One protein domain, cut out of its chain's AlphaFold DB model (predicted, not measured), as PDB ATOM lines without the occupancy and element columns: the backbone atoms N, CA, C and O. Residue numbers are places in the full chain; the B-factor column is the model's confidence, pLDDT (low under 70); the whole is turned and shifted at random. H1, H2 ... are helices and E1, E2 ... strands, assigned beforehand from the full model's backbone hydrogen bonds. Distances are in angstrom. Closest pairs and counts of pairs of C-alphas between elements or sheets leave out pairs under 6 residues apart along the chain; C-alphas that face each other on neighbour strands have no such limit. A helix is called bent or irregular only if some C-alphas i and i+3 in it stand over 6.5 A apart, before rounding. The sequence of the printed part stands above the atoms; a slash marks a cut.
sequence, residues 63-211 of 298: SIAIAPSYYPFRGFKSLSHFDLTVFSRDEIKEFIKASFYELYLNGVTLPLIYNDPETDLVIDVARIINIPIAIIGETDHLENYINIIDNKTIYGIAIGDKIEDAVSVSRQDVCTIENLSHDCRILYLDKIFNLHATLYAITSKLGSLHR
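Overview. This is residues 63 to 211 of the 298 residues of an uncharacterized protein of Thermoprotei archaeon (UniProt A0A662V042). A strongly twisted sheet of five strands has the helices H2 and H3 packed over one face, and H1 packs crosswise on H2. A long stretch with no named element, residues 168 to 194, leads from E5 back to H5, which lies off the sheet, beyond its E1 edge. The printed part has 149 residues, with five named helices and five named strands in the order E1 H1 H2 E2 H3 E3 H4 E4 E5 H5. The sheet, E1 E2 E3 E4 E5, is mixed; the class is mixed, helices and strands, with under half of the residues in named elements. The whole is compact, radius of gyration of the C-alphas 15.3 A, and spans 42 by 35 by 29 A.

Arrangement. E1, residues 63 to 66, is an edge strand, parallel to its neighbour E2, residues 108 to 114, with N 66 and O 112 within hydrogen-bond range at 2.8 A. Between them come H1, residues 68 to 73, and H2, residues 89 to 105, which touch about perpendicular at 89 degrees; their closest C-alphas, of Pro 68 and Ile 96, are 4.9 A apart. H2 lies over E2 at a height over the sheet of 8.6 A. H3, residues 119 to 128, touches H2 at a steep tilt of 66 degrees, the same way; the closest C-alphas, of Ile 96 and Val 122, are 6.4 A apart. H3 is over E3, residues 134 to 136, and runs along it at 2 degrees on the local plane. H2 and H3 on one face of the sheet make two layers. E1, H1 H2, E2 and E2, H3, E3 are strand-helix-strand units, two parallel neighbour strands with helices between, both with right-handed crossovers. E2 and E3 have N 113 and O 134 at 2.7 A. H4, residues 139 to 142, only grazes the sheet. E4, residues 155 to 159, is antiparallel to E3, with N 135 and O 156 at 2.8 A, and forms a hairpin with E5, residues 162 to 167, with N 155 and O 167 at 2.8 A. H5, residues 195 to 206, is not on the sheet and is close to H2 but not clearly touching: the closest C-alphas, of Leu 103 and Leu 195, are 7.8 A apart. Every O i to N i+4 pair is within hydrogen-bond range in H2 and H3, 6 of 8 in H5 and 0 of 2 in H1, where 2 of 3 O i to N i+3 pairs are; H4 is too short for an i+4 pair.

Along the chain. E1 begins at C-alpha 63, (61.396, 50.601, 116.066). H1 is irregular, with C-alphas 69 and 72 8.0 A apart. From first to last C-alpha H2 measures 24.6 A, E2 14.8 A, H3 14.3 A, E5 14.3 A and H5 15.1 A. H5 ends at C-alpha 206, (61.435, 60.824, 129.763).

Size, cuts and confidence. The two C-alphas farthest apart, of Ser 88 and Gly 207, are 43.2 A apart. The printed part has no cut; the links H1 to H2, H4 to E4 and E5 to H5 are long. Mean pLDDT of the printed part is 76.4, and 38 residues are under 70: 77, 80, 137 to 171 and 193.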
ATOM      1  N   SER A  63      62.054  51.870 115.833       91.88
ATOM      2  CA  SER A  63      61.396  50.601 116.066       91.88
ATOM      3  C   SER A  63      60.412  50.727 117.224       91.88
ATOM      4  O   SER A  63      60.737  51.257 118.288       91.88
ATOM      5  N   ILE A  64      59.185  50.268 116.991       91.81
ATOM      6  CA  ILE A  64      58.104  50.294 117.975       91.81
ATOM      7  C   ILE A  64      57.290  49.012 117.901       91.81
ATOM      8  O   ILE A  64      57.127  48.433 116.826       91.81
ATOM      9  N   ALA A  65      56.759  48.599 119.046       90.19
ATOM     10  CA  ALA A  65      55.821  47.500 119.132       90.19
ATOM     11  C   ALA A  65      54.397  47.952 118.801       90.19
ATOM     12  O   ALA A  65      53.960  49.015 119.251       90.19
ATOM     13  N   ILE A  66      53.672  47.131 118.042       90.31
ATOM     14  CA  ILE A  66      52.303  47.385 117.584       90.31
ATOM     15  C   ILE A  66      51.512  46.085 117.369       90.31
ATOM     16  O   ILE A  66      52.089  45.010 117.228       90.31
ATOM     17  N   ALA A  67      50.188  46.219 117.277       90.88
ATOM     18  CA  ALA A  67      49.278  45.197 116.759       90.88
ATOM     19  C   ALA A  67      48.585  45.737 115.485       90.88
ATOM     20  O   ALA A  67      47.538  46.389 115.591       90.88
ATOM     21  N   PRO A  68      49.204  45.597 114.294       91.62
ATOM     22  CA  PRO A  68      48.736  46.233 113.055       91.62
ATOM     23  C   PRO A  68      47.320  45.830 112.628       91.62
ATOM     24  O   PRO A  68      46.615  46.646 112.034       91.62
ATOM     25  N   SER A  69      46.860  44.623 112.959       92.62
ATOM     26  CA  SER A  69      45.511  44.154 112.605       92.62
ATOM     27  C   SER A  69      44.415  44.972 113.294       92.62
ATOM     28  O   SER A  69      43.292  45.072 112.801       92.62
ATOM     29  N   TYR A  70      44.755  45.639 114.403       91.44
ATOM     30  CA  TYR A  70      43.861  46.533 115.132       91.44
ATOM     31  C   TYR A  70      43.940  48.007 114.701       91.44
ATOM     32  O   TYR A  70      43.305  48.863 115.322       91.44
ATOM     33  N   TYR A  71      44.668  48.338 113.632       90.88
ATOM     34  CA  TYR A  71      44.876  49.722 113.189       90.88
ATOM     35  C   TYR A  71      43.601  50.589 113.045       90.88
ATOM     36  O   TYR A  71      43.635  51.767 113.432       90.88
ATOM     37  N   PRO A  72      42.450  50.082 112.554       89.31
ATOM     38  CA  PRO A  72      41.213  50.867 112.477       89.31
ATOM     39  C   PRO A  72      40.645  51.259 113.843       89.31
ATOM     40  O   PRO A  72      39.929  52.252 113.947       89.31
ATOM     41  N   PHE A  73      40.984  50.507 114.890       87.62
ATOM     42  CA  PHE A  73      40.504  50.700 116.259       87.62
ATOM     43  C   PHE A  73      41.486  51.496 117.122       87.62
ATOM     44  O   PHE A  73      41.337  51.581 118.345       87.62
ATOM     45  N   ARG A  74      42.486  52.127 116.499       82.12
ATOM     46  CA  ARG A  74      43.332  53.111 117.174       82.12
ATOM     47  C   ARG A  74      42.470  54.230 117.779       82.12
ATOM     48  O   ARG A  74      41.491  54.680 117.188       82.12
ATOM     49  N   GLY A  75      42.834  54.682 118.971       76.38
ATOM     50  CA  GLY A  75      42.161  55.739 119.727       76.38
ATOM     51  C   GLY A  75      41.103  55.239 120.713       76.38
ATOM     52  O   GLY A  75      40.658  56.013 121.564       76.38
ATOM     53  N   PHE A  76      40.722  53.959 120.666       79.69
ATOM     54  CA  PHE A  76      39.811  53.374 121.649       79.69
ATOM     55  C   PHE A  76      40.542  52.972 122.936       79.69
ATOM     56  O   PHE A  76      41.717  52.626 122.932       79.69
ATOM     57  N   LYS A  77      39.837  53.008 124.076       69.81
ATOM     58  CA  LYS A  77      40.438  52.739 125.398       69.81
ATOM     59  C   LYS A  77      40.944  51.306 125.575       69.81
ATOM     60  O   LYS A  77      41.838  51.098 126.390       69.81
ATOM     61  N   SER A  78      40.349  50.341 124.881       71.88
ATOM     62  CA  SER A  78      40.763  48.942 124.914       71.88
ATOM     63  C   SER A  78      40.504  48.292 123.562       71.88
ATOM     64  O   SER A  78      39.397  48.399 123.034       71.88
ATOM     65  N   LEU A  79      41.512  47.583 123.055       71.06
ATOM     66  CA  LEU A  79      41.408  46.775 121.842       71.06
ATOM     67  C   LEU A  79      40.708  45.427 122.088       71.06
ATOM     68  O   LEU A  79      40.142  44.855 121.165       71.06
ATOM     69  N   SER A  80      40.659  44.955 123.341       68.25
ATOM     70  CA  SER A  80      40.159  43.617 123.709       68.25
ATOM     71  C   SER A  80      38.662  43.391 123.464       68.25
ATOM     72  O   SER A  80      38.167  42.296 123.699       68.25
ATOM     73  N   HIS A  81      37.922  44.434 123.085       75.88
ATOM     74  CA  HIS A  81      36.481  44.373 122.824       75.88
ATOM     75  C   HIS A  81      36.162  44.272 121.331       75.88
ATOM     76  O   HIS A  81      34.998  44.099 120.976       75.88
ATOM     77  N   PHE A  82      37.167  44.420 120.462       83.06
ATOM     78  CA  PHE A  82      36.979  44.322 119.025       83.06
ATOM     79  C   PHE A  82      37.231  42.892 118.574       83.06
ATOM     80  O   PHE A  82      38.337  42.364 118.691       83.06
ATOM     81  N   ASP A  83      36.172  42.284 118.062       85.44
ATOM     82  CA  ASP A  83      36.209  40.969 117.455       85.44
ATOM     83  C   ASP A  83      36.604  41.114 115.981       85.44
ATOM     84  O   ASP A  83      35.831  41.638 115.181       85.44
ATOM     85  N   LEU A  84      37.821  40.690 115.627       88.44
ATOM     86  CA  LEU A  84      38.300  40.739 114.243       88.44
ATOM     87  C   LEU A  84      37.607  39.707 113.346       88.44
ATOM     88  O   LEU A  84      37.622  39.872 112.129       88.44
ATOM     89  N   THR A  85      36.941  38.693 113.912       89.12
ATOM     90  CA  THR A  85      36.297  37.625 113.129       89.12
ATOM     91  C   THR A  85      35.104  38.109 112.303       89.12
ATOM     92  O   THR A  85      34.654  37.409 111.396       89.12
ATOM     93  N   VAL A  86      34.600  39.320 112.576       91.88
ATOM     94  CA  VAL A  86      33.547  39.962 111.774       91.88
ATOM     95  C   VAL A  86      34.064  40.509 110.439       91.88
ATOM     96  O   VAL A  86      33.253  40.826 109.571       91.88
ATOM     97  N   PHE A  87      35.384  40.630 110.277       93.88
ATOM     98  CA  PHE A  87      36.029  41.096 109.054       93.88
ATOM     99  C   PHE A  87      36.566  39.920 108.244       93.88
ATOM    100  O   PHE A  87      37.004  38.897 108.771       93.88
ATOM    101  N   SER A  88      36.562  40.078 106.928       95.38
ATOM    102  CA  SER A  88      37.237  39.155 106.027       95.38
ATOM    103  C   SER A  88      38.760  39.268 106.155       95.38
ATOM    104  O   SER A  88      39.312  40.307 106.525       95.38
ATOM    105  N   ARG A  89      39.472  38.202 105.768       94.50
ATOM    106  CA  ARG A  89      40.945  38.195 105.736       94.50
ATOM    107  C   ARG A  89      41.512  39.317 104.864       94.50
ATOM    108  O   ARG A  89      42.551  39.870 105.203       94.50
ATOM    109  N   ASP A  90      40.853  39.650 103.756       92.94
ATOM    110  CA  ASP A  90      41.318  40.711 102.856       92.94
ATOM    111  C   ASP A  90      41.137  42.103 103.474       92.94
ATOM    112  O   ASP A  90      42.032  42.936 103.355       92.94
ATOM    113  N   GLU A  91      40.055  42.343 104.222       94.50
ATOM    114  CA  GLU A  91      39.890  43.587 104.989       94.50
ATOM    115  C   GLU A  91      40.975  43.737 106.061       94.50
ATOM    116  O   GLU A  91      41.588  44.799 106.175       94.50
ATOM    117  N   ILE A  92      41.286  42.660 106.792       95.44
ATOM    118  CA  ILE A  92      42.362  42.662 107.795       95.44
ATOM    119  C   ILE A  92      43.722  42.949 107.137       95.44
ATOM    120  O   ILE A  92      44.514  43.729 107.667       95.44
ATOM    121  N   LYS A  93      43.994  42.405 105.943       93.62
ATOM    122  CA  LYS A  93      45.220  42.729 105.192       93.62
ATOM    123  C   LYS A  93      45.319  44.214 104.849       93.62
ATOM    124  O   LYS A  93      46.408  44.779 104.943       93.62
ATOM    125  N   GLU A  94      44.216  44.861 104.479       92.62
ATOM    126  CA  GLU A  94      44.204  46.308 104.230       92.62
ATOM    127  C   GLU A  94      44.439  47.117 105.515       92.62
ATOM    128  O   GLU A  94      45.154  48.121 105.484       92.62
ATOM    129  N   PHE A  95      43.937  46.654 106.665       94.00
ATOM    130  CA  PHE A  95      44.247  47.262 107.966       94.00
ATOM    131  C   PHE A  95      45.748  47.224 108.259       94.00
ATOM    132  O   PHE A  95      46.336  48.246 108.621       94.00
ATOM    133  N   ILE A  96      46.375  46.069 108.030       92.88
ATOM    134  CA  ILE A  96      47.809  45.861 108.237       92.88
ATOM    135  C   ILE A  96      48.635  46.739 107.284       92.88
ATOM    136  O   ILE A  96      49.564  47.416 107.726       92.88
ATOM    137  N   LYS A  97      48.284  46.796 105.991       91.00
ATOM    138  CA  LYS A  97      48.961  47.676 105.019       91.00
ATOM    139  C   LYS A  97      48.880  49.144 105.428       91.00
ATOM    140  O   LYS A  97      49.893  49.841 105.406       91.00
ATOM    141  N   ALA A  98      47.695  49.605 105.832       90.00
ATOM    142  CA  ALA A  98      47.496  50.976 106.292       90.00
ATOM    143  C   ALA A  98      48.289  51.270 107.577       90.00
ATOM    144  O   ALA A  98      48.842  52.362 107.719       90.00
ATOM    145  N   SER A  99      48.400  50.288 108.476       91.19
ATOM    146  CA  SER A  99      49.270  50.374 109.647       91.19
ATOM    147  C   SER A  99      50.726  50.582 109.243       91.19
ATOM    148  O   SER A  99      51.359  51.521 109.716       91.19
ATOM    149  N   PHE A 100      51.270  49.737 108.363       89.44
ATOM    150  CA  PHE A 100      52.655  49.870 107.911       89.44
ATOM    151  C   PHE A 100      52.901  51.199 107.192       89.44
ATOM    152  O   PHE A 100      53.910  51.846 107.462       89.44
ATOM    153  N   TYR A 101      51.962  51.665 106.366       88.25
ATOM    154  CA  TYR A 101      52.042  52.988 105.739       88.25
ATOM    155  C   TYR A 101      52.248  54.109 106.761       88.25
ATOM    156  O   TYR A 101      53.194  54.891 106.646       88.25
ATOM    157  N   GLU A 102      51.399  54.157 107.790       88.38
ATOM    158  CA  GLU A 102      51.495  55.156 108.858       88.38
ATOM    159  C   GLU A 102      52.839  55.049 109.594       88.38
ATOM    160  O   GLU A 102      53.476  56.063 109.865       88.38
ATOM    161  N   LEU A 103      53.313  53.834 109.878       89.69
ATOM    162  CA  LEU A 103      54.597  53.605 110.542       89.69
ATOM    163  C   LEU A 103      55.779  54.190 109.758       89.69
ATOM    164  O   LEU A 103      56.576  54.943 110.327       89.69
ATOM    165  N   TYR A 104      55.865  53.915 108.454       88.94
ATOM    166  CA  TYR A 104      56.942  54.445 107.614       88.94
ATOM    167  C   TYR A 104      56.872  55.960 107.475       88.94
ATOM    168  O   TYR A 104      57.899  56.624 107.599       88.94
ATOM    169  N   LEU A 105      55.672  56.534 107.336       88.62
ATOM    170  CA  LEU A 105      55.482  57.989 107.383       88.62
ATOM    171  C   LEU A 105      55.918  58.626 108.709       88.62
ATOM    172  O   LEU A 105      56.058  59.843 108.801       88.62
ATOM    173  N   ASN A 106      56.108  57.827 109.751       88.56
ATOM    174  CA  ASN A 106      56.562  58.266 111.060       88.56
ATOM    175  C   ASN A 106      58.028  57.870 111.344       88.56
ATOM    176  O   ASN A 106      58.520  58.106 112.448       88.56
ATOM    177  N   GLY A 107      58.749  57.311 110.364       91.31
ATOM    178  CA  GLY A 107      60.157  56.917 110.498       91.31
ATOM    179  C   GLY A 107      60.378  55.582 111.214       91.31
ATOM    180  O   GLY A 107      61.506  55.263 111.597       91.31
ATOM    181  N   VAL A 108      59.322  54.790 111.409       92.25
ATOM    182  CA  VAL A 108      59.437  53.426 111.932       92.25
ATOM    183  C   VAL A 108      59.845  52.513 110.784       92.25
ATOM    184  O   VAL A 108      59.088  52.294 109.848       92.25
ATOM    185  N   THR A 109      61.065  52.003 110.871       91.56
ATOM    186  CA  THR A 109      61.730  51.186 109.841       91.56
ATOM    187  C   THR A 109      61.746  49.705 110.211       91.56
ATOM    188  O   THR A 109      61.772  48.859 109.321       91.56
ATOM    189  N   LEU A 110      61.639  49.399 111.512       90.25
ATOM    190  CA  LEU A 110      61.513  48.045 112.047       90.25
ATOM    191  C   LEU A 110      60.296  47.944 112.982       90.25
ATOM    192  O   LEU A 110      60.419  48.162 114.194       90.25
ATOM    193  N   PRO A 111      59.105  47.634 112.449       90.38
ATOM    194  CA  PRO A 111      57.929  47.334 113.257       90.38
ATOM    195  C   PRO A 111      58.125  46.051 114.078       90.38
ATOM    196  O   PRO A 111      58.576  45.034 113.547       90.38
ATOM    197  N   LEU A 112      57.749  46.080 115.359       88.50
ATOM    198  CA  LEU A 112      57.711  44.900 116.225       88.50
ATOM    199  C   LEU A 112      56.248  44.470 116.403       88.50
ATOM    200  O   LEU A 112      55.428  45.218 116.925       88.50
ATOM    201  N   ILE A 113      55.893  43.272 115.967       88.25
ATOM    202  CA  ILE A 113      54.545  42.727 116.099       88.25
ATOM    203  C   ILE A 113      54.403  42.168 117.508       88.25
ATOM    204  O   ILE A 113      55.152  41.277 117.900       88.25
ATOM    205  N   TYR A 114      53.476  42.716 118.285       84.94
ATOM    206  CA  TYR A 114      53.286  42.361 119.685       84.94
ATOM    207  C   TYR A 114      51.801  42.266 120.018       84.94
ATOM    208  O   TYR A 114      51.051  43.218 119.803       84.94
ATOM    209  N   ASN A 115      51.399  41.127 120.590       82.31
ATOM    210  CA  ASN A 115      50.009  40.818 120.943       82.31
ATOM    211  C   ASN A 115      49.020  40.985 119.771       82.31
ATOM    212  O   ASN A 115      47.881  41.408 119.982       82.31
ATOM    213  N   ASP A 116      49.441  40.669 118.542       86.88
ATOM    214  CA  ASP A 116      48.553  40.684 117.378       86.88
ATOM    215  C   ASP A 116      47.923  39.294 117.153       86.88
ATOM    216  O   ASP A 116      48.654  38.320 116.953       86.88
ATOM    217  N   PRO A 117      46.584  39.168 117.187       85.62
ATOM    218  CA  PRO A 117      45.904  37.884 117.017       85.62
ATOM    219  C   PRO A 117      45.992  37.328 115.589       85.62
ATOM    220  O   PRO A 117      45.827  36.129 115.404       85.62
ATOM    221  N   GLU A 118      46.271  38.168 114.591       89.88
ATOM    222  CA  GLU A 118      46.328  37.798 113.172       89.88
ATOM    223  C   GLU A 118      47.779  37.829 112.662       89.88
ATOM    224  O   GLU A 118      48.045  38.197 111.517       89.88
ATOM    225  N   THR A 119      48.738  37.444 113.515       83.25
ATOM    226  CA  THR A 119      50.183  37.470 113.214       83.25
ATOM    227  C   THR A 119      50.523  36.802 111.870       83.25
ATOM    228  O   THR A 119      51.320  37.346 111.109       83.25
ATOM    229  N   ASP A 120      49.862  35.695 111.522       82.62
ATOM    230  CA  ASP A 120      49.988  35.006 110.230       82.62
ATOM    231  C   ASP A 120      49.736  35.950 109.039       82.62
ATOM    232  O   ASP A 120      50.516  36.013 108.087       82.62
ATOM    233  N   LEU A 121      48.652  36.732 109.104       89.00
ATOM    234  CA  LEU A 121      48.301  37.710 108.075       89.00
ATOM    235  C   LEU A 121      49.291  38.875 108.044       89.00
ATOM    236  O   LEU A 121      49.578  39.403 106.969       89.00
ATOM    237  N   VAL A 122      49.821  39.270 109.202       88.06
ATOM    238  CA  VAL A 122      50.839  40.322 109.299       88.06
ATOM    239  C   VAL A 122      52.112  39.913 108.566       88.06
ATOM    240  O   VAL A 122      52.634  40.701 107.776       88.06
ATOM    241  N   ILE A 123      52.569  38.679 108.778       80.88
ATOM    242  CA  ILE A 123      53.727  38.103 108.086       80.88
ATOM    243  C   ILE A 123      53.465  38.033 106.581       80.88
ATOM    244  O   ILE A 123      54.293  38.499 105.798       80.88
ATOM    245  N   ASP A 124      52.305  37.512 106.168       81.94
ATOM    246  CA  ASP A 124      51.919  37.431 104.755       81.94
ATOM    247  C   ASP A 124      51.991  38.803 104.072       81.94
ATOM    248  O   ASP A 124      52.571  38.944 102.992       81.94
ATOM    249  N   VAL A 125      51.410  39.829 104.704       85.19
ATOM    250  CA  VAL A 125      51.410  41.196 104.175       85.19
ATOM    251  C   VAL A 125      52.825  41.749 104.115       85.19
ATOM    252  O   VAL A 125      53.208  42.216 103.046       85.19
ATOM    253  N   ALA A 126      53.597  41.657 105.204       82.00
ATOM    254  CA  ALA A 126      54.983  42.123 105.261       82.00
ATOM    255  C   ALA A 126      55.842  41.486 104.160       82.00
ATOM    256  O   ALA A 126      56.622  42.176 103.507       82.00
ATOM    257  N   ARG A 127      55.634  40.196 103.869       76.25
ATOM    258  CA  ARG A 127      56.341  39.487 102.798       76.25
ATOM    259  C   ARG A 127      55.948  39.984 101.405       76.25
ATOM    260  O   ARG A 127      56.817  40.164 100.559       76.25
ATOM    261  N   ILE A 128      54.657  40.222 101.157       78.44
ATOM    262  CA  ILE A 128      54.159  40.725  99.860       78.44
ATOM    263  C   ILE A 128      54.751  42.098  99.529       78.44
ATOM    264  O   ILE A 128      55.082  42.367  98.376       78.44
ATOM    265  N   ILE A 129      54.876  42.957 100.535       75.69
ATOM    266  CA  ILE A 129      55.387  44.327 100.393       75.69
ATOM    267  C   ILE A 129      56.893  44.432 100.684       75.69
ATOM    268  O   ILE A 129      57.425  45.534 100.708       75.69
ATOM    269  N   ASN A 130      57.575  43.300 100.896       74.44
ATOM    270  CA  ASN A 130      59.010  43.204 101.171       74.44
ATOM    271  C   ASN A 130      59.495  44.092 102.335       74.44
ATOM    272  O   ASN A 130      60.466  44.839 102.216       74.44
ATOM    273  N   ILE A 131      58.794  44.022 103.464       75.75
ATOM    274  CA  ILE A 131      59.063  44.820 104.661       75.75
ATOM    275  C   ILE A 131      59.670  43.956 105.774       75.75
ATOM    276  O   ILE A 131      59.121  42.898 106.091       75.75
ATOM    277  N   PRO A 132      60.767  44.407 106.418       77.00
ATOM    278  CA  PRO A 132      61.299  43.739 107.596       77.00
ATOM    279  C   PRO A 132      60.392  43.985 108.806       77.00
ATOM    280  O   PRO A 132      60.047  45.127 109.110       77.00
ATOM    281  N   ILE A 133      60.062  42.924 109.537       81.94
ATOM    282  CA  ILE A 133      59.366  42.993 110.826       81.94
ATOM    283  C   ILE A 133      60.136  42.179 111.869       81.94
ATOM    284  O   ILE A 133      60.975  41.343 111.541       81.94
ATOM    285  N   ALA A 134      59.854  42.400 113.144       80.69
ATOM    286  CA  ALA A 134      60.209  41.447 114.192       80.69
ATOM    287  C   ALA A 134      58.958  41.081 114.982       80.69
ATOM    288  O   ALA A 134      58.007  41.853 115.009       80.69
ATOM    289  N   ILE A 135      58.935  39.915 115.618       78.94
ATOM    290  CA  ILE A 135      57.758  39.408 116.325       78.94
ATOM    291  C   ILE A 135      58.126  39.143 117.784       78.94
ATOM    292  O   ILE A 135      59.129  38.500 118.101       78.94
ATOM    293  N   ILE A 136      57.290  39.654 118.682       77.06
ATOM    294  CA  ILE A 136      57.371  39.459 120.125       77.06
ATOM    295  C   ILE A 136      56.168  38.599 120.525       77.06
ATOM    296  O   ILE A 136      55.036  39.080 120.560       77.06
ATOM    297  N   GLY A 137      56.412  37.327 120.837       69.25
ATOM    298  CA  GLY A 137      55.371  36.360 121.187       69.25
ATOM    299  C   GLY A 137      55.856  35.320 122.192       69.25
ATOM    300  O   GLY A 137      57.037  35.254 122.520       69.25
ATOM    301  N   GLU A 138      54.930  34.523 122.725       59.16
ATOM    302  CA  GLU A 138      55.300  33.316 123.469       59.16
ATOM    303  C   GLU A 138      55.727  32.214 122.490       59.16
ATOM    304  O   GLU A 138      55.189  32.095 121.392       59.16
ATOM    305  N   THR A 139      56.700  31.414 122.909       51.81
ATOM    306  CA  THR A 139      57.386  30.377 122.126       51.81
ATOM    307  C   THR A 139      56.428  29.411 121.439       51.81
ATOM    308  O   THR A 139      56.549  29.191 120.238       51.81
ATOM    309  N   ASP A 140      55.419  28.942 122.169       47.88
ATOM    310  CA  ASP A 140      54.419  27.968 121.718       47.88
ATOM    311  C   ASP A 140      53.556  28.508 120.558       47.88
ATOM    312  O   ASP A 140      53.091  27.758 119.703       47.88
ATOM    313  N   HIS A 141      53.368  29.830 120.487       54.12
ATOM    314  CA  HIS A 141      52.655  30.497 119.392       54.12
ATOM    315  C   HIS A 141      53.549  30.786 118.179       54.12
ATOM    316  O   HIS A 141      53.047  31.104 117.102       54.12
ATOM    317  N   LEU A 142      54.867  30.669 118.345       55.72
ATOM    318  CA  LEU A 142      55.860  30.935 117.313       55.72
ATOM    319  C   LEU A 142      56.479  29.654 116.734       55.72
ATOM    320  O   LEU A 142      57.262  29.751 115.795       55.72
ATOM    321  N   GLU A 143      56.115  28.461 117.216       52.84
ATOM    322  CA  GLU A 143      56.633  27.174 116.708       52.84
ATOM    323  C   GLU A 143      56.368  26.963 115.208       52.84
ATOM    324  O   GLU A 143      57.181  26.368 114.507       52.84
ATOM    325  N   ASN A 144      55.269  27.508 114.676       51.97
ATOM    326  CA  ASN A 144      54.976  27.461 113.236       51.97
ATOM    327  C   ASN A 144      55.880  28.388 112.401       51.97
ATOM    328  O   ASN A 144      55.934  28.266 111.179       51.97
ATOM    329  N   TYR A 145      56.586  29.305 113.062       50.28
ATOM    330  CA  TYR A 145      57.436  30.334 112.466       50.28
ATOM    331  C   TYR A 145      58.923  30.127 112.775       50.28
ATOM    332  O   TYR A 145      59.777  30.747 112.138       50.28
ATOM    333  N   ILE A 146      59.245  29.242 113.726       50.62
ATOM    334  CA  ILE A 146      60.597  28.996 114.228       50.62
ATOM    335  C   ILE A 146      60.848  27.485 114.373       50.62
ATOM    336  O   ILE A 146      60.069  26.771 114.990       50.62
ATOM    337  N   ASN A 147      62.007  26.999 113.920       34.50
ATOM    338  CA  ASN A 147      62.562  25.733 114.420       34.50
ATOM    339  C   ASN A 147      63.189  25.979 115.810       34.50
ATOM    340  O   ASN A 147      64.357  26.362 115.881       34.50
ATOM    341  N   ILE A 148      62.444  25.809 116.910       38.97
ATOM    342  CA  ILE A 148      62.961  26.056 118.273       38.97
ATOM    343  C   ILE A 148      63.450  24.770 118.926       38.97
ATOM    344  O   ILE A 148      62.749  23.763 118.992       38.97
ATOM    345  N   ILE A 149      64.659  24.861 119.477       32.22
ATOM    346  CA  ILE A 149      65.188  23.980 120.511       32.22
ATOM    347  C   ILE A 149      64.994  24.722 121.849       32.22
ATOM    348  O   ILE A 149      65.666  25.717 122.101       32.22
ATOM    349  N   ASP A 150      64.110  24.185 122.693       31.27
ATOM    350  CA  ASP A 150      63.986  24.394 124.150       31.27
ATOM    351  C   ASP A 150      63.112  25.546 124.728       31.27
ATOM    352  O   ASP A 150      63.079  26.683 124.259       31.27
ATOM    353  N   ASN A 151      62.423  25.209 125.829       30.66
ATOM    354  CA  ASN A 151      61.312  25.922 126.488       30.66
ATOM    355  C   ASN A 151      61.722  27.191 127.273       30.66
ATOM    356  O   ASN A 151      61.856  27.156 128.502       30.66
ATOM    357  N   LYS A 152      61.855  28.345 126.607       30.64
ATOM    358  CA  LYS A 152      61.887  29.685 127.244       30.64
ATOM    359  C   LYS A 152      61.205  30.716 126.354       30.64
ATOM    360  O   LYS A 152      61.216  30.528 125.150       30.64
ATOM    361  N   THR A 153      60.670  31.803 126.923       38.09
ATOM    362  CA  THR A 153      60.095  32.951 126.188       38.09
ATOM    363  C   THR A 153      61.102  33.506 125.168       38.09
ATOM    364  O   THR A 153      62.166  34.002 125.559       38.09
ATOM    365  N   ILE A 154      60.773  33.385 123.878       42.69
ATOM    366  CA  ILE A 154      61.654  33.641 122.726       42.69
ATOM    367  C   ILE A 154      61.158  34.835 121.897       42.69
ATOM    368  O   ILE A 154      59.972  34.960 121.617       42.69
ATOM    369  N   TYR A 155      62.084  35.702 121.482       44.91
ATOM    370  CA  TYR A 155      61.881  36.733 120.462       44.91
ATOM    371  C   TYR A 155      62.211  36.097 119.135       44.91
ATOM    372  O   TYR A 155      63.258  35.470 119.022       44.91
ATOM    373  N   GLY A 156      61.363  36.277 118.135       41.78
ATOM    374  CA  GLY A 156      61.672  35.864 116.779       41.78
ATOM    375  C   GLY A 156      61.801  37.085 115.887       41.78
ATOM    376  O   GLY A 156      60.814  37.776 115.647       41.78
ATOM    377  N   ILE A 157      62.997  37.377 115.376       43.19
ATOM    378  CA  ILE A 157      63.139  38.353 114.291       43.19
ATOM    379  C   ILE A 157      62.729  37.656 112.996       43.19
ATOM    380  O   ILE A 157      63.512  36.889 112.453       43.19
ATOM    381  N   ALA A 158      61.517  37.895 112.497       41.34
ATOM    382  CA  ALA A 158      61.104  37.411 111.182       41.34
ATOM    383  C   ALA A 158      61.477  38.440 110.102       41.34
ATOM    384  O   ALA A 158      60.646  39.247 109.686       41.34
ATOM    385  N   ILE A 159      62.727  38.416 109.628       41.91
ATOM    386  CA  ILE A 159      63.090  39.120 108.391       41.91
ATOM    387  C   ILE A 159      62.851  38.147 107.232       41.91
ATOM    388  O   ILE A 159      63.672  37.280 106.945       41.91
ATOM    389  N   GLY A 160      61.697  38.264 106.574       44.44
ATOM    390  CA  GLY A 160      61.349  37.389 105.452       44.44
ATOM    391  C   GLY A 160      61.110  35.932 105.874       44.44
ATOM    392  O   GLY A 160      60.304  35.663 106.760       44.44
ATOM    393  N   ASP A 161      61.770  34.983 105.204       34.66
ATOM    394  CA  ASP A 161      61.384  33.562 105.198       34.66
ATOM    395  C   ASP A 161      61.904  32.739 106.394       34.66
ATOM    396  O   ASP A 161      61.627  31.538 106.477       34.66
ATOM    397  N   LYS A 162      62.702  33.332 107.293       40.62
ATOM    398  CA  LYS A 162      63.311  32.635 108.436       40.62
ATOM    399  C   LYS A 162      63.471  33.560 109.637       40.62
ATOM    400  O   LYS A 162      63.890  34.704 109.496       40.62
ATOM    401  N   ILE A 163      63.208  33.023 110.825       49.41
ATOM    402  CA  ILE A 163      63.677  33.622 112.074       49.41
ATOM    403  C   ILE A 163      65.138  33.202 112.252       49.41
ATOM    404  O   ILE A 163      65.419  32.050 112.577       49.41
ATOM    405  N   GLU A 164      66.059  34.108 111.916       46.47
ATOM    406  CA  GLU A 164      67.504  33.824 111.889       46.47
ATOM    407  C   GLU A 164      68.140  33.854 113.281       46.47
ATOM    408  O   GLU A 164      69.047  33.071 113.547       46.47
ATOM    409  N   ASP A 165      67.613  34.686 114.183       51.31
ATOM    410  CA  ASP A 165      68.103  34.827 115.550       51.31
ATOM    411  C   ASP A 165      66.947  34.947 116.547       51.31
ATOM    412  O   ASP A 165      65.974  35.684 116.340       51.31
ATOM    413  N   ALA A 166      67.088  34.219 117.657       56.81
ATOM    414  CA  ALA A 166      66.180  34.264 118.787       56.81
ATOM    415  C   ALA A 166      66.856  34.920 119.993       56.81
ATOM    416  O   ALA A 166      67.819  34.390 120.550       56.81
ATOM    417  N   VAL A 167      66.335  36.067 120.425       61.69
ATOM    418  CA  VAL A 167      66.802  36.759 121.636       61.69
ATOM    419  C   VAL A 167      65.789  36.535 122.758       61.69
ATOM    420  O   VAL A 167      64.607  36.368 122.500       61.69
ATOM    421  N   SER A 168      66.209  36.496 124.021       58.12
ATOM    422  CA  SER A 168      65.265  36.523 125.146       58.12
ATOM    423  C   SER A 168      65.157  37.946 125.674       58.12
ATOM    424  O   SER A 168      66.171  38.570 125.991       58.12
ATOM    425  N   VAL A 169      63.941  38.464 125.778       62.53
ATOM    426  CA  VAL A 169      63.658  39.744 126.432       62.53
ATOM    427  C   VAL A 169      62.413  39.618 127.311       62.53
ATOM    428  O   VAL A 169      61.603  38.694 127.200       62.53
ATOM    429  N   SER A 170      62.361  40.434 128.351       68.88
ATOM    430  CA  SER A 170      61.345  40.312 129.384       68.88
ATOM    431  C   SER A 170      60.079  41.037 128.948       68.88
ATOM    432  O   SER A 170      60.144  42.124 128.383       68.88
ATOM    433  N   ARG A 171      58.898  40.530 129.327       69.25
ATOM    434  CA  ARG A 171      57.648  41.312 129.229       69.25
ATOM    435  C   ARG A 171      57.751  42.672 129.927       69.25
ATOM    436  O   ARG A 171      57.053  43.602 129.550       69.25
ATOM    437  N   GLN A 172      58.619  42.781 130.933       75.50
ATOM    438  CA  GLN A 172      58.877  44.021 131.668       75.50
ATOM    439  C   GLN A 172      59.636  45.066 130.837       75.50
ATOM    440  O   GLN A 172      59.599  46.242 131.181       75.50
ATOM    441  N   ASP A 173      60.291  44.655 129.747       81.88
ATOM    442  CA  ASP A 173      60.997  45.560 128.838       81.88
ATOM    443  C   ASP A 173      60.030  46.315 127.905       81.88
ATOM    444  O   ASP A 173      60.422  47.324 127.312       81.88
ATOM    445  N   VAL A 174      58.779  45.843 127.781       87.56
ATOM    446  CA  VAL A 174      57.732  46.419 126.924       87.56
ATOM    447  C   VAL A 174      56.798  47.311 127.741       87.56
ATOM    448  O   VAL A 174      56.172  46.861 128.701       87.56
ATOM    449  N   CYS A 175      56.643  48.569 127.329       89.69
ATOM    450  CA  CYS A 175      55.798  49.543 128.026       89.69
ATOM    451  C   CYS A 175      54.886  50.287 127.057       89.69
ATOM    452  O   CYS A 175      55.261  50.567 125.925       89.69
ATOM    453  N   THR A 176      53.703  50.663 127.527       89.56
ATOM    454  CA  THR A 176      52.835  51.639 126.870       89.56
ATOM    455  C   THR A 176      53.202  53.057 127.304       89.56
ATOM    456  O   THR A 176      54.022  53.283 128.197       89.56
ATOM    457  N   ILE A 177      52.565  54.060 126.700       87.50
ATOM    458  CA  ILE A 177      52.760  55.464 127.085       87.50
ATOM    459  C   ILE A 177      52.338  55.697 128.549       87.50
ATOM    460  O   ILE A 177      52.955  56.493 129.267       87.50
ATOM    461  N   GLU A 178      51.290  55.022 129.024       87.38
ATOM    462  CA  GLU A 178      50.759  55.201 130.376       87.38
ATOM    463  C   GLU A 178      51.751  54.753 131.450       87.38
ATOM    464  O   GLU A 178      51.978  55.512 132.396       87.38
ATOM    465  N   ASN A 179      52.377  53.584 131.276       88.81
ATOM    466  CA  ASN A 179      53.321  52.999 132.236       88.81
ATOM    467  C   ASN A 179      54.803  53.247 131.887       88.81
ATOM    468  O   ASN A 179      55.683  52.674 132.528       88.81
ATOM    469  N   LEU A 180      55.081  54.109 130.906       89.44
ATOM    470  CA  LEU A 180      56.431  54.460 130.479       89.44
ATOM    471  C   LEU A 180      57.302  54.953 131.650       89.44
ATOM    472  O   LEU A 180      56.977  55.947 132.307       89.44
ATOM    473  N   SER A 181      58.438  54.285 131.846       87.88
ATOM    474  CA  SER A 181      59.473  54.606 132.833       87.88
ATOM    475  C   SER A 181      60.853  54.727 132.168       87.88
ATOM    476  O   SER A 181      60.999  54.524 130.962       87.88
ATOM    477  N   HIS A 182      61.887  55.058 132.949       85.50
ATOM    478  CA  HIS A 182      63.271  55.096 132.460       85.50
ATOM    479  C   HIS A 182      63.872  53.717 132.167       85.50
ATOM    480  O   HIS A 182      64.854  53.652 131.431       85.50
ATOM    481  N   ASP A 183      63.281  52.653 132.709       87.12
ATOM    482  CA  ASP A 183      63.730  51.275 132.495       87.12
ATOM    483  C   ASP A 183      63.094  50.653 131.246       87.12
ATOM    484  O   ASP A 183      63.441  49.543 130.856       87.12
ATOM    485  N   CYS A 184      62.174  51.376 130.599       90.00
ATOM    486  CA  CYS A 184      61.539  50.920 129.378       90.00
ATOM    487  C   CYS A 184      62.554  50.745 128.251       90.00
ATOM    488  O   CYS A 184      63.365  51.642 127.999       90.00
ATOM    489  N   ARG A 185      62.470  49.623 127.532       90.12
ATOM    490  CA  ARG A 185      63.371  49.331 126.409       90.12
ATOM    491  C   ARG A 185      62.647  49.174 125.078       90.12
ATOM    492  O   ARG A 185      63.264  49.360 124.037       90.12
ATOM    493  N   ILE A 186      61.355  48.856 125.112       91.00
ATOM    494  CA  ILE A 186      60.493  48.711 123.941       91.00
ATOM    495  C   ILE A 186      59.195  49.473 124.200       91.00
ATOM    496  O   ILE A 186      58.478  49.206 125.163       91.00
ATOM    497  N   LEU A 187      58.869  50.411 123.313       92.38
ATOM    498  CA  LEU A 187      57.605  51.134 123.363       92.38
ATOM    499  C   LEU A 187      56.533  50.386 122.564       92.38
ATOM    500  O   LEU A 187      56.702  50.175 121.367       92.38
ATOM    501  N   TYR A 188      55.422  50.044 123.212       90.31
ATOM    502  CA  TYR A 188      54.215  49.500 122.598       90.31
ATOM    503  C   TYR A 188      53.160  50.592 122.418       90.31
ATOM    504  O   TYR A 188      52.733  51.229 123.384       90.31
ATOM    505  N   LEU A 189      52.741  50.808 121.172       88.25
ATOM    506  CA  LEU A 189      51.666  51.730 120.821       88.25
ATOM    507  C   LEU A 189      50.352  50.958 120.661       88.25
ATOM    508  O   LEU A 189      49.987  50.530 119.570       88.25
ATOM    509  N   ASP A 190      49.632  50.794 121.769       78.06
ATOM    510  CA  ASP A 190      48.344  50.090 121.828       78.06
ATOM    511  C   ASP A 190      47.164  50.939 121.323       78.06
ATOM    512  O   ASP A 190      46.149  50.409 120.882       78.06
ATOM    513  N   LYS A 191      47.277  52.272 121.394       72.00
ATOM    514  CA  LYS A 191      46.158  53.194 121.127       72.00
ATOM    515  C   LYS A 191      46.430  54.216 120.043       72.00
ATOM    516  O   LYS A 191      45.500  54.619 119.357       72.00
ATOM    517  N   ILE A 192      47.658  54.698 119.899       72.50
ATOM    518  CA  ILE A 192      47.977  55.814 119.001       72.50
ATOM    519  C   ILE A 192      49.127  55.389 118.106       72.50
ATOM    520  O   ILE A 192      50.247  55.261 118.573       72.50
ATOM    521  N   PHE A 193      48.850  55.210 116.816       69.69
ATOM    522  CA  PHE A 193      49.858  54.816 115.823       69.69
ATOM    523  C   PHE A 193      50.630  56.018 115.255       69.69
ATOM    524  O   PHE A 193      51.649  55.848 114.594       69.69
ATOM    525  N   ASN A 194      50.177  57.241 115.544       73.75
ATOM    526  CA  ASN A 194      50.868  58.458 115.143       73.75
ATOM    527  C   ASN A 194      52.031  58.740 116.108       73.75
ATOM    528  O   ASN A 194      51.837  59.268 117.212       73.75
ATOM    529  N   LEU A 195      53.245  58.361 115.704       74.44
ATOM    530  CA  LEU A 195      54.438  58.529 116.530       74.44
ATOM    531  C   LEU A 195      54.707  60.007 116.813       74.44
ATOM    532  O   LEU A 195      55.049  60.329 117.943       74.44
ATOM    533  N   HIS A 196      54.489  60.911 115.852       70.94
ATOM    534  CA  HIS A 196      54.730  62.344 116.045       70.94
ATOM    535  C   HIS A 196      53.908  62.938 117.201       70.94
ATOM    536  O   HIS A 196      54.468  63.534 118.124       70.94
ATOM    537  N   ALA A 197      52.591  62.709 117.214       70.19
ATOM    538  CA  ALA A 197      51.716  63.117 118.316       70.19
ATOM    539  C   ALA A 197      52.165  62.508 119.656       70.19
ATOM    540  O   ALA A 197      52.001  63.105 120.723       70.19
ATOM    541  N   THR A 198      52.783  61.331 119.589       77.19
ATOM    542  CA  THR A 198      53.263  60.587 120.748       77.19
ATOM    543  C   THR A 198      54.647  61.054 121.222       77.19
ATOM    544  O   THR A 198      54.910  61.024 122.424       77.19
ATOM    545  N   LEU A 199      55.510  61.578 120.341       80.19
ATOM    546  CA  LEU A 199      56.856  62.063 120.681       80.19
ATOM    547  C   LEU A 199      56.807  63.130 121.773       80.19
ATOM    548  O   LEU A 199      57.625  63.093 122.692       80.19
ATOM    549  N   TYR A 200      55.835  64.045 121.724       76.31
ATOM    550  CA  TYR A 200      55.657  65.056 122.767       76.31
ATOM    551  C   TYR A 200      55.323  64.420 124.126       76.31
ATOM    552  O   TYR A 200      55.961  64.734 125.135       76.31
ATOM    553  N   ALA A 201      54.378  63.474 124.152       80.75
ATOM    554  CA  ALA A 201      53.988  62.759 125.364       80.75
ATOM    555  C   ALA A 201      55.157  61.951 125.956       80.75
ATOM    556  O   ALA A 201      55.444  62.072 127.149       80.75
ATOM    557  N   ILE A 202      55.887  61.198 125.128       86.31
ATOM    558  CA  ILE A 202      57.066  60.423 125.549       86.31
ATOM    559  C   ILE A 202      58.153  61.370 126.068       86.31
ATOM    560  O   ILE A 202      58.708  61.144 127.143       86.31
ATOM    561  N   THR A 203      58.431  62.462 125.347       85.62
ATOM    562  CA  THR A 203      59.459  63.438 125.738       85.62
ATOM    563  C   THR A 203      59.131  64.067 127.087       85.62
ATOM    564  O   THR A 203      60.019  64.176 127.931       85.62
ATOM    565  N   SER A 204      57.862  64.415 127.338       83.06
ATOM    566  CA  SER A 204      57.434  64.965 128.631       83.06
ATOM    567  C   SER A 204      57.648  63.997 129.803       83.06
ATOM    568  O   SER A 204      57.962  64.437 130.906       83.06
ATOM    569  N   LYS A 205      57.540  62.682 129.561       86.12
ATOM    570  CA  LYS A 205      57.751  61.633 130.571       86.12
ATOM    571  C   LYS A 205      59.228  61.286 130.773       86.12
ATOM    572  O   LYS A 205      59.656  61.082 131.903       86.12
ATOM    573  N   LEU A 206      60.019  61.219 129.699       87.50
ATOM    574  CA  LEU A 206      61.435  60.824 129.763       87.50
ATOM    575  C   LEU A 206      62.396  61.995 130.013       87.50
ATOM    576  O   LEU A 206      63.553  61.771 130.389       87.50
ATOM    577  N   GLY A 207      61.927  63.228 129.819       84.38
ATOM    578  CA  GLY A 207      62.640  64.471 130.111       84.38
ATOM    579  C   GLY A 207      63.589  64.957 129.013       84.38
ATOM    580  O   GLY A 207      64.107  66.065 129.122       84.38
ATOM    581  N   SER A 208      63.841  64.174 127.957       84.38
ATOM    582  CA  SER A 208      64.634  64.633 126.808       84.38
ATOM    583  C   SER A 208      64.361  63.833 125.539       84.38
ATOM    584  O   SER A 208      64.142  62.623 125.590       84.38
ATOM    585  N   LEU A 209      64.447  64.496 124.380       81.06
ATOM    586  CA  LEU A 209      64.276  63.834 123.086       81.06
ATOM    587  C   LEU A 209      65.399  62.834 122.795       81.06
ATOM    588  O   LEU A 209      65.149  61.794 122.203       81.06
ATOM    589  N   HIS A 210      66.618  63.088 123.275       83.00
ATOM    590  CA  HIS A 210      67.713  62.123 123.166       83.00
ATOM    591  C   HIS A 210      67.347  60.765 123.792       83.00
ATOM    592  O   HIS A 210      67.628  59.719 123.213       83.00
ATOM    593  N   ARG A 211      66.670  60.767 124.951       87.38
ATOM    594  CA  ARG A 211      66.166  59.535 125.577       87.38
ATOM    595  C   ARG A 211      65.041  58.895 124.772       87.38
ATOM    596  O   ARG A 211      64.989  57.675 124.715       87.38
TER     597      ARG A 211